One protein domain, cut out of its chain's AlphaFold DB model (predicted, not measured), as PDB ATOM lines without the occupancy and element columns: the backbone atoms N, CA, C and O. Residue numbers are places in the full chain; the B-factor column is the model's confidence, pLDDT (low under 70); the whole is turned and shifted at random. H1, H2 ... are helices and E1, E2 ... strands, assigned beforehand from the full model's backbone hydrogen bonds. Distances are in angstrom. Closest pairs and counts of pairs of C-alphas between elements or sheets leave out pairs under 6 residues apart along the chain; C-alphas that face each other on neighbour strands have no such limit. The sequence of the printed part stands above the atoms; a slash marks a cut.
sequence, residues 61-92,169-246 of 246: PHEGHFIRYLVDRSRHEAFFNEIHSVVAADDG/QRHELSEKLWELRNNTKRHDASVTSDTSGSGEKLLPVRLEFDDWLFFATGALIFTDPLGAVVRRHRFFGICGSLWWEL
ATOM      1  N   PRO A  61    -134.169-100.936-124.024       79.77
ATOM      2  CA  PRO A  61    -135.240-101.129-124.991       79.77
ATOM      3  C   PRO A  61    -135.319 -99.945-125.961       79.77
ATOM      4  O   PRO A  61    -135.760 -98.861-125.622       79.77
ATOM      5  N   HIS A  62    -134.900-100.173-127.200       83.98
ATOM      6  CA  HIS A  62    -135.031 -99.226-128.299       83.98
ATOM      7  C   HIS A  62    -136.409 -99.273-128.969       83.98
ATOM      8  O   HIS A  62    -137.073-100.311-128.992       83.98
ATOM      9  N   GLU A  63    -136.779 -98.177-129.633       85.10
ATOM     10  CA  GLU A  63    -138.004 -98.048-130.440       85.10
ATOM     11  C   GLU A  63    -138.174 -99.203-131.445       85.10
ATOM     12  O   GLU A  63    -139.257 -99.772-131.583       85.10
ATOM     13  N   GLY A  64    -137.081 -99.637-132.083       86.28
ATOM     14  CA  GLY A  64    -137.106-100.773-133.007       86.28
ATOM     15  C   GLY A  64    -137.483-102.103-132.343       86.28
ATOM     16  O   GLY A  64    -138.115-102.952-132.976       86.28
ATOM     17  N   HIS A  65    -137.150-102.294-131.063       86.79
ATOM     18  CA  HIS A  65    -137.582-103.478-130.328       86.79
ATOM     19  C   HIS A  65    -139.072-103.432-129.990       86.79
ATOM     20  O   HIS A  65    -139.732-104.466-130.077       86.79
ATOM     21  N   PHE A  66    -139.607-102.250-129.673       87.25
ATOM     22  CA  PHE A  66    -141.035-102.074-129.429       87.25
ATOM     23  C   PHE A  66    -141.864-102.368-130.684       87.25
ATOM     24  O   PHE A  66    -142.799-103.165-130.635       87.25
ATOM     25  N   ILE A  67    -141.474-101.819-131.840       87.60
ATOM     26  CA  ILE A  67    -142.158-102.095-133.115       87.60
ATOM     27  C   ILE A  67    -142.103-103.589-133.436       87.60
ATOM     28  O   ILE A  67    -143.115-104.186-133.795       87.60
ATOM     29  N   ARG A  68    -140.946-104.232-133.240       86.52
ATOM     30  CA  ARG A  68    -140.819-105.682-133.429       86.52
ATOM     31  C   ARG A  68    -141.745-106.475-132.504       86.52
ATOM     32  O   ARG A  68    -142.307-107.474-132.947       86.52
ATOM     33  N   TYR A  69    -141.894-106.049-131.252       86.92
ATOM     34  CA  TYR A  69    -142.822-106.662-130.304       86.92
ATOM     35  C   TYR A  69    -144.278-106.529-130.772       86.92
ATOM     36  O   TYR A  69    -145.000-107.525-130.795       86.92
ATOM     37  N   LEU A  70    -144.685-105.346-131.242       85.77
ATOM     38  CA  LEU A  70    -146.026-105.121-131.791       85.77
ATOM     39  C   LEU A  70    -146.304-105.983-133.029       85.77
ATOM     40  O   LEU A  70    -147.380-106.561-133.130       85.77
ATOM     41  N   VAL A  71    -145.332-106.123-133.939       85.35
ATOM     42  CA  VAL A  71    -145.458-106.993-135.125       85.35
ATOM     43  C   VAL A  71    -145.638-108.458-134.737       85.35
ATOM     44  O   VAL A  71    -146.356-109.194-135.409       85.35
ATOM     45  N   ASP A  72    -144.953-108.925-133.694       84.47
ATOM     46  CA  ASP A  72    -145.094-110.316-133.271       84.47
ATOM     47  C   ASP A  72    -146.442-110.545-132.579       84.47
ATOM     48  O   ASP A  72    -147.136-111.516-132.882       84.47
ATOM     49  N   ARG A  73    -146.868-109.595-131.737       81.79
ATOM     50  CA  ARG A  73    -148.151-109.658-131.034       81.79
ATOM     51  C   ARG A  73    -149.350-109.500-131.973       81.79
ATOM     52  O   ARG A  73    -150.356-110.180-131.773       81.79
ATOM     53  N   SER A  74    -149.225-108.728-133.056       75.97
ATOM     54  CA  SER A  74    -150.307-108.554-134.036       75.97
ATOM     55  C   SER A  74    -150.703-109.812-134.785       75.97
ATOM     56  O   SER A  74    -151.852-109.968-135.192       75.97
ATOM     57  N   ARG A  75    -149.801-110.788-134.880       70.68
ATOM     58  CA  ARG A  75    -150.121-112.087-135.481       70.68
ATOM     59  C   ARG A  75    -150.964-112.980-134.577       70.68
ATOM     60  O   ARG A  75    -151.588-113.916-135.076       70.68
ATOM     61  N   HIS A  76    -150.934-112.733-133.272       74.14
ATOM     62  CA  HIS A  76    -151.586-113.569-132.270       74.14
ATOM     63  C   HIS A  76    -152.875-112.943-131.748       74.14
ATOM     64  O   HIS A  76    -153.832-113.664-131.473       74.14
ATOM     65  N   GLU A  77    -152.918-111.619-131.656       73.63
ATOM     66  CA  GLU A  77    -154.015-110.896-131.031       73.63
ATOM     67  C   GLU A  77    -154.779-110.062-132.059       73.63
ATOM     68  O   GLU A  77    -154.233-109.163-132.698       73.63
ATOM     69  N   ALA A  78    -156.078-110.351-132.192       67.50
ATOM     70  CA  ALA A  78    -156.965-109.688-133.147       67.50
ATOM     71  C   ALA A  78    -157.044-108.167-132.935       67.50
ATOM     72  O   ALA A  78    -157.245-107.427-133.891       67.50
ATOM     73  N   PHE A  79    -156.829-107.707-131.702       65.51
ATOM     74  CA  PHE A  79    -156.806-106.294-131.349       65.51
ATOM     75  C   PHE A  79    -155.770-105.496-132.154       65.51
ATOM     76  O   PHE A  79    -156.072-104.456-132.724       65.51
ATOM     77  N   PHE A  80    -154.549-106.006-132.281       66.55
ATOM     78  CA  PHE A  80    -153.498-105.310-133.024       66.55
ATOM     79  C   PHE A  80    -153.719-105.364-134.545       66.55
ATOM     80  O   PHE A  80    -153.138-104.558-135.268       66.55
ATOM     81  N   ASN A  81    -154.583-106.258-135.045       67.81
ATOM     82  CA  ASN A  81    -155.024-106.195-136.441       67.81
ATOM     83  C   ASN A  81    -155.898-104.956-136.703       67.81
ATOM     84  O   ASN A  81    -155.888-104.452-137.826       67.81
ATOM     85  N   GLU A  82    -156.580-104.424-135.677       67.59
ATOM     86  CA  GLU A  82    -157.373-103.189-135.772       67.59
ATOM     87  C   GLU A  82    -156.495-101.987-136.156       67.59
ATOM     88  O   GLU A  82    -156.900-101.148-136.957       67.59
ATOM     89  N   ILE A  83    -155.242-101.950-135.680       68.26
ATOM     90  CA  ILE A  83    -154.254-100.923-136.058       68.26
ATOM     91  C   ILE A  83    -154.123-100.860-137.580       68.26
ATOM     92  O   ILE A  83    -154.140 -99.786-138.173       68.26
ATOM     93  N   HIS A  84    -154.023-102.020-138.226       62.68
ATOM     94  CA  HIS A  84    -153.825-102.102-139.667       62.68
ATOM     95  C   HIS A  84    -155.109-101.850-140.459       62.68
ATOM     96  O   HIS A  84    -155.021-101.291-141.552       62.68
ATOM     97  N   SER A  85    -156.285-102.209-139.928       63.69
ATOM     98  CA  SER A  85    -157.554-101.861-140.579       63.69
ATOM     99  C   SER A  85    -157.834-100.363-140.523       63.69
ATOM    100  O   SER A  85    -158.333 -99.820-141.499       63.69
ATOM    101  N   VAL A  86    -157.475 -99.682-139.428       58.72
ATOM    102  CA  VAL A  86    -157.660 -98.228-139.319       58.72
ATOM    103  C   VAL A  86    -156.688 -97.478-140.230       58.72
ATOM    104  O   VAL A  86    -157.097 -96.529-140.889       58.72
ATOM    105  N   VAL A  87    -155.434 -97.935-140.348       56.16
ATOM    106  CA  VAL A  87    -154.494 -97.366-141.333       56.16
ATOM    107  C   VAL A  87    -154.995 -97.563-142.767       56.16
ATOM    108  O   VAL A  87    -154.872 -96.650-143.570       56.16
ATOM    109  N   ALA A  88    -155.599 -98.713-143.091       51.28
ATOM    110  CA  ALA A  88    -156.183 -98.940-144.417       51.28
ATOM    111  C   ALA A  88    -157.467 -98.123-144.670       51.28
ATOM    112  O   ALA A  88    -157.796 -97.841-145.817       51.28
ATOM    113  N   ALA A  89    -158.199 -97.752-143.617       51.19
ATOM    114  CA  ALA A  89    -159.439 -96.984-143.712       51.19
ATOM    115  C   ALA A  89    -159.214 -95.479-143.980       51.19
ATOM    116  O   ALA A  89    -160.092 -94.842-144.564       51.19
ATOM    117  N   ASP A  90    -158.048 -94.914-143.620       47.63
ATOM    118  CA  ASP A  90    -157.707 -93.503-143.923       47.63
ATOM    119  C   ASP A  90    -157.642 -93.234-145.445       47.63
ATOM    120  O   ASP A  90    -157.771 -92.085-145.863       47.63
ATOM    121  N   ASP A  91    -157.553 -94.281-146.280       48.25
ATOM    122  CA  ASP A  91    -157.613 -94.170-147.743       48.25
ATOM    123  C   ASP A  91    -159.042 -94.052-148.322       48.25
ATOM    124  O   ASP A  91    -159.185 -93.906-149.538       48.25
ATOM    125  N   GLY A  92    -160.113 -94.032-147.510       40.54
ATOM    126  CA  GLY A  92    -161.406 -93.556-148.029       40.54
ATOM    127  C   GLY A  92    -162.710 -93.979-147.359       40.54
ATOM    128  O   GLY A  92    -163.747 -93.556-147.860       40.54
ATOM    129  N   GLN A 169    -146.792-109.816-144.683       79.68
ATOM    130  CA  GLN A 169    -145.478-110.256-144.232       79.68
ATOM    131  C   GLN A 169    -144.986-109.370-143.078       79.68
ATOM    132  O   GLN A 169    -145.290-108.182-143.000       79.68
ATOM    133  N   ARG A 170    -144.180-109.934-142.165       77.75
ATOM    134  CA  ARG A 170    -143.681-109.198-140.983       77.75
ATOM    135  C   ARG A 170    -142.975-107.885-141.342       77.75
ATOM    136  O   ARG A 170    -143.051-106.942-140.564       77.75
ATOM    137  N   HIS A 171    -142.286-107.844-142.482       81.09
ATOM    138  CA  HIS A 171    -141.588-106.644-142.934       81.09
ATOM    139  C   HIS A 171    -142.581-105.538-143.332       81.09
ATOM    140  O   HIS A 171    -142.472-104.431-142.817       81.09
ATOM    141  N   GLU A 172    -143.629-105.866-144.092       84.74
ATOM    142  CA  GLU A 172    -144.714-104.939-144.462       84.74
ATOM    143  C   GLU A 172    -145.420-104.372-143.219       84.74
ATOM    144  O   GLU A 172    -145.699-103.178-143.129       84.74
ATOM    145  N   LEU A 173    -145.678-105.219-142.216       82.14
ATOM    146  CA  LEU A 173    -146.256-104.784-140.940       82.14
ATOM    147  C   LEU A 173    -145.336-103.819-140.192       82.14
ATOM    148  O   LEU A 173    -145.800-102.825-139.635       82.14
ATOM    149  N   SER A 174    -144.034-104.113-140.177       86.44
ATOM    150  CA  SER A 174    -143.055-103.249-139.523       86.44
ATOM    151  C   SER A 174    -142.916-101.897-140.220       86.44
ATOM    152  O   SER A 174    -142.807-100.887-139.532       86.44
ATOM    153  N   GLU A 175    -142.978-101.861-141.552       88.26
ATOM    154  CA  GLU A 175    -142.927-100.626-142.340       88.26
ATOM    155  C   GLU A 175    -144.141 -99.742-142.049       88.26
ATOM    156  O   GLU A 175    -143.968 -98.584-141.679       88.26
ATOM    157  N   LYS A 176    -145.354-100.312-142.054       86.56
ATOM    158  CA  LYS A 176    -146.581 -99.582-141.689       86.56
ATOM    159  C   LYS A 176    -146.529 -99.001-140.273       86.56
ATOM    160  O   LYS A 176    -146.980 -97.883-140.038       86.56
ATOM    161  N   LEU A 177    -145.979 -99.746-139.311       87.64
ATOM    162  CA  LEU A 177    -145.818 -99.251-137.939       87.64
ATOM    163  C   LEU A 177    -144.762 -98.145-137.843       87.64
ATOM    164  O   LEU A 177    -144.945 -97.193-137.084       87.64
ATOM    165  N   TRP A 178    -143.681 -98.238-138.622       89.69
ATOM    166  CA  TRP A 178    -142.691 -97.169-138.736       89.69
ATOM    167  C   TRP A 178    -143.282 -95.904-139.354       89.69
ATOM    168  O   TRP A 178    -143.037 -94.810-138.846       89.69
ATOM    169  N   GLU A 179    -144.086 -96.034-140.405       89.55
ATOM    170  CA  GLU A 179    -144.815 -94.919-141.015       89.55
ATOM    171  C   GLU A 179    -145.755 -94.255-140.007       89.55
ATOM    172  O   GLU A 179    -145.689 -93.041-139.812       89.55
ATOM    173  N   LEU A 180    -146.551 -95.048-139.285       87.87
ATOM    174  CA  LEU A 180    -147.453 -94.559-138.243       87.87
ATOM    175  C   LEU A 180    -146.695 -93.829-137.126       87.87
ATOM    176  O   LEU A 180    -147.108 -92.751-136.685       87.87
ATOM    177  N   ARG A 181    -145.552 -94.369-136.693       89.01
ATOM    178  CA  ARG A 181    -144.708 -93.730-135.678       89.01
ATOM    179  C   ARG A 181    -144.085 -92.432-136.182       89.01
ATOM    180  O   ARG A 181    -144.080 -91.443-135.453       89.01
ATOM    181  N   ASN A 182    -143.601 -92.401-137.421       89.41
ATOM    182  CA  ASN A 182    -143.060 -91.191-138.036       89.41
ATOM    183  C   ASN A 182    -144.141 -90.114-138.201       89.41
ATOM    184  O   ASN A 182    -143.872 -88.943-137.945       89.41
ATOM    185  N   ASN A 183    -145.367 -90.503-138.556       88.18
ATOM    186  CA  ASN A 183    -146.512 -89.598-138.616       88.18
ATOM    187  C   ASN A 183    -146.874 -89.058-137.227       88.18
ATOM    188  O   ASN A 183    -147.092 -87.859-137.089       88.18
ATOM    189  N   THR A 184    -146.838 -89.907-136.194       87.98
ATOM    190  CA  THR A 184    -147.051 -89.478-134.802       87.98
ATOM    191  C   THR A 184    -145.980 -88.476-134.365       87.98
ATOM    192  O   THR A 184    -146.321 -87.402-133.893       87.98
ATOM    193  N   LYS A 185    -144.689 -88.743-134.621       88.26
ATOM    194  CA  LYS A 185    -143.598 -87.802-134.297       88.26
ATOM    195  C   LYS A 185    -143.746 -86.451-135.001       88.26
ATOM    196  O   LYS A 185    -143.433 -85.424-134.410       88.26
ATOM    197  N   ARG A 186    -144.192 -86.448-136.263       86.11
ATOM    198  CA  ARG A 186    -144.458 -85.209-137.014       86.11
ATOM    199  C   ARG A 186    -145.620 -84.428-136.409       86.11
ATOM    200  O   ARG A 186    -145.503 -83.219-136.280       86.11
ATOM    201  N   HIS A 187    -146.685 -85.124-136.017       82.27
ATOM    202  CA  HIS A 187    -147.830 -84.529-135.337       82.27
ATOM    203  C   HIS A 187    -147.442 -83.980-133.955       82.27
ATOM    204  O   HIS A 187    -147.797 -82.865-133.612       82.27
ATOM    205  N   ASP A 188    -146.672 -84.713-133.150       84.56
ATOM    206  CA  ASP A 188    -146.234 -84.226-131.834       84.56
ATOM    207  C   ASP A 188    -145.310 -83.004-131.963       84.56
ATOM    208  O   ASP A 188    -145.376 -82.069-131.161       84.56
ATOM    209  N   ALA A 189    -144.469 -82.978-133.003       84.60
ATOM    210  CA  ALA A 189    -143.643 -81.822-133.327       84.60
ATOM    211  C   ALA A 189    -144.478 -80.613-133.784       84.60
ATOM    212  O   ALA A 189    -144.169 -79.503-133.351       84.60
ATOM    213  N   SER A 190    -145.521 -80.817-134.603       83.11
ATOM    214  CA  SER A 190    -146.403 -79.733-135.061       83.11
ATOM    215  C   SER A 190    -147.256 -79.171-133.926       83.11
ATOM    216  O   SER A 190    -147.268 -77.967-133.721       83.11
ATOM    217  N   VAL A 191    -147.824 -80.027-133.072       80.37
ATOM    218  CA  VAL A 191    -148.540 -79.602-131.853       80.37
ATOM    219  C   VAL A 191    -147.642 -78.771-130.931       80.37
ATOM    220  O   VAL A 191    -148.101 -77.833-130.282       80.37
ATOM    221  N   THR A 192    -146.352 -79.114-130.845       76.68
ATOM    222  CA  THR A 192    -145.396 -78.369-130.013       76.68
ATOM    223  C   THR A 192    -145.007 -77.026-130.644       76.68
ATOM    224  O   THR A 192    -144.759 -76.066-129.912       76.68
ATOM    225  N   SER A 193    -144.938 -76.933-131.980       76.03
ATOM    226  CA  SER A 193    -144.634 -75.677-132.683       76.03
ATOM    227  C   SER A 193    -145.836 -74.742-132.781       76.03
ATOM    228  O   SER A 193    -145.680 -73.521-132.701       76.03
ATOM    229  N   ASP A 194    -147.031 -75.305-132.912       65.40
ATOM    230  CA  ASP A 194    -148.250 -74.578-133.212       65.40
ATOM    231  C   ASP A 194    -148.974 -74.271-131.898       65.40
ATOM    232  O   ASP A 194    -149.934 -74.914-131.488       65.40
ATOM    233  N   THR A 195    -148.522 -73.218-131.211       61.00
ATOM    234  CA  THR A 195    -149.235 -72.656-130.044       61.00
ATOM    235  C   THR A 195    -150.641 -72.139-130.412       61.00
ATOM    236  O   THR A 195    -151.464 -71.857-129.542       61.00
ATOM    237  N   SER A 196    -150.949 -72.012-131.703       49.95
ATOM    238  CA  SER A 196    -152.245 -71.596-132.231       49.95
ATOM    239  C   SER A 196    -153.077 -72.809-132.647       49.95
ATOM    240  O   SER A 196    -152.831 -73.389-133.698       49.95
ATOM    241  N   GLY A 197    -154.081 -73.162-131.833       52.85
ATOM    242  CA  GLY A 197    -154.966 -74.326-131.990       52.85
ATOM    243  C   GLY A 197    -155.855 -74.336-133.241       52.85
ATOM    244  O   GLY A 197    -157.082 -74.284-133.137       52.85
ATOM    245  N   SER A 198    -155.256 -74.430-134.425       46.60
ATOM    246  CA  SER A 198    -155.960 -74.529-135.701       46.60
ATOM    247  C   SER A 198    -156.004 -75.971-136.202       46.60
ATOM    248  O   SER A 198    -155.052 -76.443-136.807       46.60
ATOM    249  N   GLY A 199    -157.139 -76.641-135.983       53.04
ATOM    250  CA  GLY A 199    -157.689 -77.681-136.868       53.04
ATOM    251  C   GLY A 199    -156.758 -78.787-137.380       53.04
ATOM    252  O   GLY A 199    -156.963 -79.247-138.502       53.04
ATOM    253  N   GLU A 200    -155.744 -79.200-136.620       56.05
ATOM    254  CA  GLU A 200    -154.810 -80.237-137.066       56.05
ATOM    255  C   GLU A 200    -155.531 -81.577-137.276       56.05
ATOM    256  O   GLU A 200    -156.344 -82.002-136.450       56.05
ATOM    257  N   LYS A 201    -155.247 -82.241-138.409       63.77
ATOM    258  CA  LYS A 201    -155.809 -83.551-138.777       63.77
ATOM    259  C   LYS A 201    -155.474 -84.556-137.669       63.77
ATOM    260  O   LYS A 201    -154.351 -85.048-137.580       63.77
ATOM    261  N   LEU A 202    -156.456 -84.854-136.822       68.30
ATOM    262  CA  LEU A 202    -156.308 -85.792-135.717       68.30
ATOM    263  C   LEU A 202    -156.007 -87.189-136.270       68.30
ATOM    264  O   LEU A 202    -156.830 -87.782-136.965       68.30
ATOM    265  N   LEU A 203    -154.807 -87.702-135.982       72.04
ATOM    266  CA  LEU A 203    -154.419 -89.054-136.389       72.04
ATOM    267  C   LEU A 203    -155.273 -90.101-135.653       72.04
ATOM    268  O   LEU A 203    -155.176 -90.154-134.423       72.04
ATOM    269  N   PRO A 204    -156.020 -90.970-136.362       79.18
ATOM    270  CA  PRO A 204    -156.932 -91.933-135.739       79.18
ATOM    271  C   PRO A 204    -156.196 -92.966-134.879       79.18
ATOM    272  O   PRO A 204    -156.734 -93.456-133.890       79.18
ATOM    273  N   VAL A 205    -154.936 -93.265-135.208       82.20
ATOM    274  CA  VAL A 205    -154.056 -94.101-134.388       82.20
ATOM    275  C   VAL A 205    -152.710 -93.414-134.229       82.20
ATOM    276  O   VAL A 205    -152.106 -92.971-135.208       82.20
ATOM    277  N   ARG A 206    -152.233 -93.347-132.987       83.34
ATOM    278  CA  ARG A 206    -150.939 -92.772-132.617       83.34
ATOM    279  C   ARG A 206    -150.118 -93.783-131.841       83.34
ATOM    280  O   ARG A 206    -150.647 -94.517-131.002       83.34
ATOM    281  N   LEU A 207    -148.820 -93.793-132.118       87.41
ATOM    282  CA  LEU A 207    -147.853 -94.597-131.384       87.41
ATOM    283  C   LEU A 207    -146.904 -93.676-130.632       87.41
ATOM    284  O   LEU A 207    -146.069 -93.009-131.243       87.41
ATOM    285  N   GLU A 208    -147.017 -93.675-129.311       88.42
ATOM    286  CA  GLU A 208    -146.116 -92.975-128.404       88.42
ATOM    287  C   GLU A 208    -145.019 -93.936-127.938       88.42
ATOM    288  O   GLU A 208    -145.260 -95.118-127.680       88.42
ATOM    289  N   PHE A 209    -143.798 -93.425-127.842       89.92
ATOM    290  CA  PHE A 209    -142.665 -94.156-127.298       89.92
ATOM    291  C   PHE A 209    -141.785 -93.171-126.543       89.92
ATOM    292  O   PHE A 209    -141.267 -92.231-127.156       89.92
ATOM    293  N   ASP A 210    -141.603 -93.440-125.255       87.78
ATOM    294  CA  ASP A 210    -140.738 -92.686-124.363       87.78
ATOM    295  C   ASP A 210    -139.601 -93.592-123.889       87.78
ATOM    296  O   ASP A 210    -139.822 -94.656-123.298       87.78
ATOM    297  N   ASP A 211    -138.375 -93.155-124.161       86.09
ATOM    298  CA  ASP A 211    -137.159 -93.843-123.741       86.09
ATOM    299  C   ASP A 211    -136.721 -93.326-122.367       86.09
ATOM    300  O   ASP A 211    -136.544 -92.119-122.175       86.09
ATOM    301  N   TRP A 212    -136.522 -94.235-121.413       83.11
ATOM    302  CA  TRP A 212    -135.955 -93.931-120.100       83.11
ATOM    303  C   TRP A 212    -134.599 -94.623-119.943       83.11
ATOM    304  O   TRP A 212    -134.232 -95.525-120.687       83.11
ATOM    305  N   LEU A 213    -133.826 -94.231-118.926       77.66
ATOM    306  CA  LEU A 213    -132.434 -94.682-118.774       77.66
ATOM    307  C   LEU A 213    -132.262 -96.217-118.707       77.66
ATOM    308  O   LEU A 213    -131.220 -96.733-119.103       77.66
ATOM    309  N   PHE A 214    -133.265 -96.937-118.195       78.54
ATOM    310  CA  PHE A 214    -133.211 -98.384-117.940       78.54
ATOM    311  C   PHE A 214    -134.424 -99.170-118.456       78.54
ATOM    312  O   PHE A 214    -134.428-100.403-118.428       78.54
ATOM    313  N   PHE A 215    -135.467 -98.472-118.883       83.48
ATOM    314  CA  PHE A 215    -136.731 -99.039-119.333       83.48
ATOM    315  C   PHE A 215    -137.307 -98.130-120.415       83.48
ATOM    316  O   PHE A 215    -136.873 -96.995-120.558       83.48
ATOM    317  N   ALA A 216    -138.285 -98.606-121.168       86.55
ATOM    318  CA  ALA A 216    -139.013 -97.764-122.108       86.55
ATOM    319  C   ALA A 216    -140.505 -97.963-121.909       86.55
ATOM    320  O   ALA A 216    -140.961 -99.036-121.504       86.55
ATOM    321  N   THR A 217    -141.268 -96.921-122.196       87.97
ATOM    322  CA  THR A 217    -142.723 -96.985-122.202       87.97
ATOM    323  C   THR A 217    -143.217 -96.771-123.617       87.97
ATOM    324  O   THR A 217    -142.808 -95.833-124.293       87.97
ATOM    325  N   GLY A 218    -144.087 -97.660-124.077       88.28
ATOM    326  CA  GLY A 218    -144.792 -97.514-125.344       88.28
ATOM    327  C   GLY A 218    -146.270 -97.308-125.067       88.28
ATOM    328  O   GLY A 218    -146.802 -97.895-124.127       88.28
ATOM    329  N   ALA A 219    -146.960 -96.503-125.862       87.16
ATOM    330  CA  ALA A 219    -148.412 -96.451-125.810       87.16
ATOM    331  C   ALA A 219    -149.010 -96.430-127.211       87.16
ATOM    332  O   ALA A 219    -148.495 -95.790-128.124       87.16
ATOM    333  N   LEU A 220    -150.114 -97.150-127.362       85.80
ATOM    334  CA  LEU A 220    -150.933 -97.152-128.560       85.80
ATOM    335  C   LEU A 220    -152.239 -96.443-128.227       85.80
ATOM    336  O   LEU A 220    -152.972 -96.881-127.337       85.80
ATOM    337  N   ILE A 221    -152.508 -95.343-128.919       86.05
ATOM    338  CA  ILE A 221    -153.665 -94.488-128.673       86.05
ATOM    339  C   ILE A 221    -154.549 -94.506-129.909       86.05
ATOM    340  O   ILE A 221    -154.116 -94.125-130.994       86.05
ATOM    341  N   PHE A 222    -155.798 -94.910-129.720       85.08
ATOM    342  CA  PHE A 222    -156.858 -94.762-130.704       85.08
ATOM    343  C   PHE A 222    -157.608 -93.478-130.389       85.08
ATOM    344  O   PHE A 222    -158.100 -93.305-129.267       85.08
ATOM    345  N   THR A 223    -157.673 -92.580-131.362       81.81
ATOM    346  CA  THR A 223    -158.444 -91.346-131.251       81.81
ATOM    347  C   THR A 223    -159.651 -91.405-132.171       81.81
ATOM    348  O   THR A 223    -159.582 -91.900-133.296       81.81
ATOM    349  N   ASP A 224    -160.773 -90.913-131.662       80.15
ATOM    350  CA  ASP A 224    -161.962 -90.668-132.461       80.15
ATOM    351  C   ASP A 224    -161.716 -89.506-133.434       80.15
ATOM    352  O   ASP A 224    -160.855 -88.656-133.184       80.15
ATOM    353  N   PRO A 225    -162.537 -89.362-134.492       74.68
ATOM    354  CA  PRO A 225    -162.480 -88.199-135.384       74.68
ATOM    355  C   PRO A 225    -162.707 -86.860-134.659       74.68
ATOM    356  O   PRO A 225    -162.363 -85.807-135.188       74.68
ATOM    357  N   LEU A 226    -163.279 -86.891-133.449       75.38
ATOM    358  CA  LEU A 226    -163.472 -85.730-132.572       75.38
ATOM    359  C   LEU A 226    -162.251 -85.420-131.685       75.38
ATOM    360  O   LEU A 226    -162.265 -84.437-130.950       75.38
ATOM    361  N   GLY A 227    -161.216 -86.264-131.710       69.57
ATOM    362  CA  GLY A 227    -159.980 -86.105-130.935       69.57
ATOM    363  C   GLY A 227    -160.037 -86.698-129.532       69.57
ATOM    364  O   GLY A 227    -159.046 -86.652-128.805       69.57
ATOM    365  N   ALA A 228    -161.173 -87.280-129.143       76.52
ATOM    366  CA  ALA A 228    -161.287 -88.014-127.892       76.52
ATOM    367  C   ALA A 228    -160.478 -89.318-127.962       76.52
ATOM    368  O   ALA A 228    -160.503 -90.026-128.968       76.52
ATOM    369  N   VAL A 229    -159.763 -89.648-126.886       78.19
ATOM    370  CA  VAL A 229    -159.057 -90.930-126.772       78.19
ATOM    371  C   VAL A 229    -160.073 -92.026-126.461       78.19
ATOM    372  O   VAL A 229    -160.673 -92.026-125.389       78.19
ATOM    373  N   VAL A 230    -160.242 -92.969-127.388       77.97
ATOM    374  CA  VAL A 230    -161.201 -94.081-127.274       77.97
ATOM    375  C   VAL A 230    -160.585 -95.242-126.512       77.97
ATOM    376  O   VAL A 230    -161.210 -95.834-125.634       77.97
ATOM    377  N   ARG A 231    -159.336 -95.579-126.849       81.07
ATOM    378  CA  ARG A 231    -158.572 -96.663-126.223       81.07
ATOM    379  C   ARG A 231    -157.109 -96.269-126.127       81.07
ATOM    380  O   ARG A 231    -156.541 -95.736-127.078       81.07
ATOM    381  N   ARG A 232    -156.491 -96.566-124.984       84.47
ATOM    382  CA  ARG A 232    -155.055 -96.394-124.762       84.47
ATOM    383  C   ARG A 232    -154.486 -97.660-124.152       84.47
ATOM    384  O   ARG A 232    -154.799 -97.977-123.012       84.47
ATOM    385  N   HIS A 233    -153.621 -98.333-124.899       84.43
ATOM    386  CA  HIS A 233    -152.857 -99.470-124.399       84.43
ATOM    387  C   HIS A 233    -151.469 -98.994-124.037       84.43
ATOM    388  O   HIS A 233    -150.836 -98.271-124.810       84.43
ATOM    389  N   ARG A 234    -151.011 -99.360-122.846       88.13
ATOM    390  CA  ARG A 234    -149.705 -98.963-122.336       88.13
ATOM    391  C   ARG A 234    -148.833-100.196-122.255       88.13
ATOM    392  O   ARG A 234    -149.278-101.268-121.868       88.13
ATOM    393  N   PHE A 235    -147.579-100.022-122.614       89.06
ATOM    394  CA  PHE A 235    -146.585-101.068-122.607       89.06
ATOM    395  C   PHE A 235    -145.382-100.611-121.807       89.06
ATOM    396  O   PHE A 235    -144.940 -99.463-121.903       89.06
ATOM    397  N   PHE A 236    -144.843-101.539-121.035       88.21
ATOM    398  CA  PHE A 236    -143.647-101.362-120.243       88.21
ATOM    399  C   PHE A 236    -142.576-102.330-120.731       88.21
ATOM    400  O   PHE A 236    -142.759-103.547-120.693       88.21
ATOM    401  N   GLY A 237    -141.473-101.778-121.221       85.15
ATOM    402  CA  GLY A 237    -140.329-102.521-121.716       85.15
ATOM    403  C   GLY A 237    -139.193-102.521-120.703       85.15
ATOM    404  O   GLY A 237    -138.718-101.456-120.311       85.15
ATOM    405  N   ILE A 238    -138.704-103.703-120.331       81.04
ATOM    406  CA  ILE A 238    -137.459-103.879-119.571       81.04
ATOM    407  C   ILE A 238    -136.504-104.663-120.464       81.04
ATOM    408  O   ILE A 238    -136.880-105.718-120.952       81.04
ATOM    409  N   CYS A 239    -135.256-104.214-120.627       75.34
ATOM    410  CA  CYS A 239    -134.218-104.996-121.310       75.34
ATOM    411  C   CYS A 239    -134.633-105.449-122.731       75.34
ATOM    412  O   CYS A 239    -135.084-106.576-122.927       75.34
ATOM    413  N   GLY A 240    -134.461-104.576-123.730       69.07
ATOM    414  CA  GLY A 240    -134.478-104.886-125.162       69.07
ATOM    415  C   GLY A 240    -135.795-105.468-125.673       69.07
ATOM    416  O   GLY A 240    -136.580-104.787-126.318       69.07
ATOM    417  N   SER A 241    -136.016-106.750-125.407       72.33
ATOM    418  CA  SER A 241    -137.091-107.575-125.942       72.33
ATOM    419  C   SER A 241    -138.225-107.898-124.969       72.33
ATOM    420  O   SER A 241    -139.241-108.404-125.442       72.33
ATOM    421  N   LEU A 242    -138.089-107.680-123.653       81.08
ATOM    422  CA  LEU A 242    -139.208-107.952-122.742       81.08
ATOM    423  C   LEU A 242    -140.133-106.745-122.668       81.08
ATOM    424  O   LEU A 242    -139.755-105.692-122.164       81.08
ATOM    425  N   TRP A 243    -141.357-106.940-123.143       85.91
ATOM    426  CA  TRP A 243    -142.428-105.960-123.092       85.91
ATOM    427  C   TRP A 243    -143.644-106.576-122.416       85.91
ATOM    428  O   TRP A 243    -144.022-107.713-122.706       85.91
ATOM    429  N   TRP A 244    -144.251-105.811-121.520       84.93
ATOM    430  CA  TRP A 244    -145.489-106.150-120.837       84.93
ATOM    431  C   TRP A 244    -146.548-105.114-121.161       84.93
ATOM    432  O   TRP A 244    -146.237-103.940-121.320       84.93
ATOM    433  N   GLU A 245    -147.788-105.559-121.285       85.69
ATOM    434  CA  GLU A 245    -148.943-104.668-121.356       85.69
ATOM    435  C   GLU A 245    -149.373-104.311-119.928       85.69
ATOM    436  O   GLU A 245    -149.324-105.171-119.045       85.69
ATOM    437  N   LEU A 246    -149.710-103.039-119.711       81.73
ATOM    438  CA  LEU A 246    -150.150-102.466-118.437       81.73
ATOM    439  C   LEU A 246    -151.661-102.249-118.422       81.73
ATOM    440  O   LEU A 246    -152.178-101.736-119.442       81.73
TER     441      LEU A 246
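What this domain is: This is residues 61 to 92 and 169 to 246 of the 246 residues of an uncharacterized protein of Trypanosoma brucei brucei (strain 927/4 GUTat10.1) (UniProt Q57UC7). A twisted wall of four antiparallel strands has a short helix, H1, crossing one face, and the long helix H3 crosses past its edge strand E1; the short helix H2 meets H1 at a corner and packs near the E1 and E2 end of the wall. Residues 192 to 199, of which 192 and 193 belong to H3, stick out as a free loop. The printed part has 110 residues with three named helices, then four named strands, H1 H2 H3 E1 E2 E3 E4; the sheet's order is E1, E2, E3, E4, and the class is mixed, helices and strands. The whole is compact, with a radius of gyration of the C-alphas of 14.2 A and spans of 40 by 34 by 23 A.

How they stand to each other: The sheet is a meander, each strand the antiparallel neighbour of the one before: E1, residues 205 to 211, E2, residues 215 to 223, E3, residues 229 to 238, and E4, residues 242 to 245. Each successive pair is a hairpin. N 208 and O 219 are 2.8 A apart in E1 and E2, N 235 and O 218 are 2.7 A apart in E2 and E3, and N 236 and O 244 are 2.8 A apart in E3 and E4, each within hydrogen-bond range. Edge strands E1 and E4 are apart. H1, residues 63 to 74, is on the sheet at a height over the sheet of 8.9 A. It lies over E3 and only just over E2, on which 3 of its C-alphas fall, and runs only just across the strands, at 63 degrees to E3 on the local plane. H2, residues 78 to 89, is on the sheet too, its closest C-alphas to E1 being Ile 83 and Val 205, 7.0 A apart. H1 and H2 form two layers with the sheet, both helices on one face. They touch only at the corner, closest at the C-alphas of Ser 74 and Phe 80, 4.7 A, about perpendicular at 74 degrees. H3, residues 170 to 193, only grazes the sheet with residues 177 to 188; the C-alphas of Arg 181 and Leu 207 in E1 are closest, 5.4 A apart. Residues 170 to 178 of H3 touch residues 67 to 72 of H1, closest at the C-alphas of Ser 174 and Val 71, 6.3 A, at a steep tilt of 53 degrees, opposite ways. Every O i to N i+4 pair is within hydrogen-bond range in H1 and H3, and 5 of 8 in H2.

Where its parts are: E3 is 26.2 A from first to last C-alpha, E2 25.9 A, E1 20.0 A and H3 34.5 A. H1 begins at C-alpha 63, (-138.004, -98.048, -130.440), and E4 ends at C-alpha 245, (-148.943, -104.668, -121.356).

The domain as a whole: The C-alphas of His 76 and Ser 196 are the farthest apart, 42.0 A. Residues 93 to 168 are not printed, and C-alphas 92 and 169 are 23.4 A apart across the cut. The link from H3 to E1, 11 residues, is long. The mean pLDDT of the printed part is 77.6; residues 78 to 92, 194 to 202, 227 and 240 are under 70.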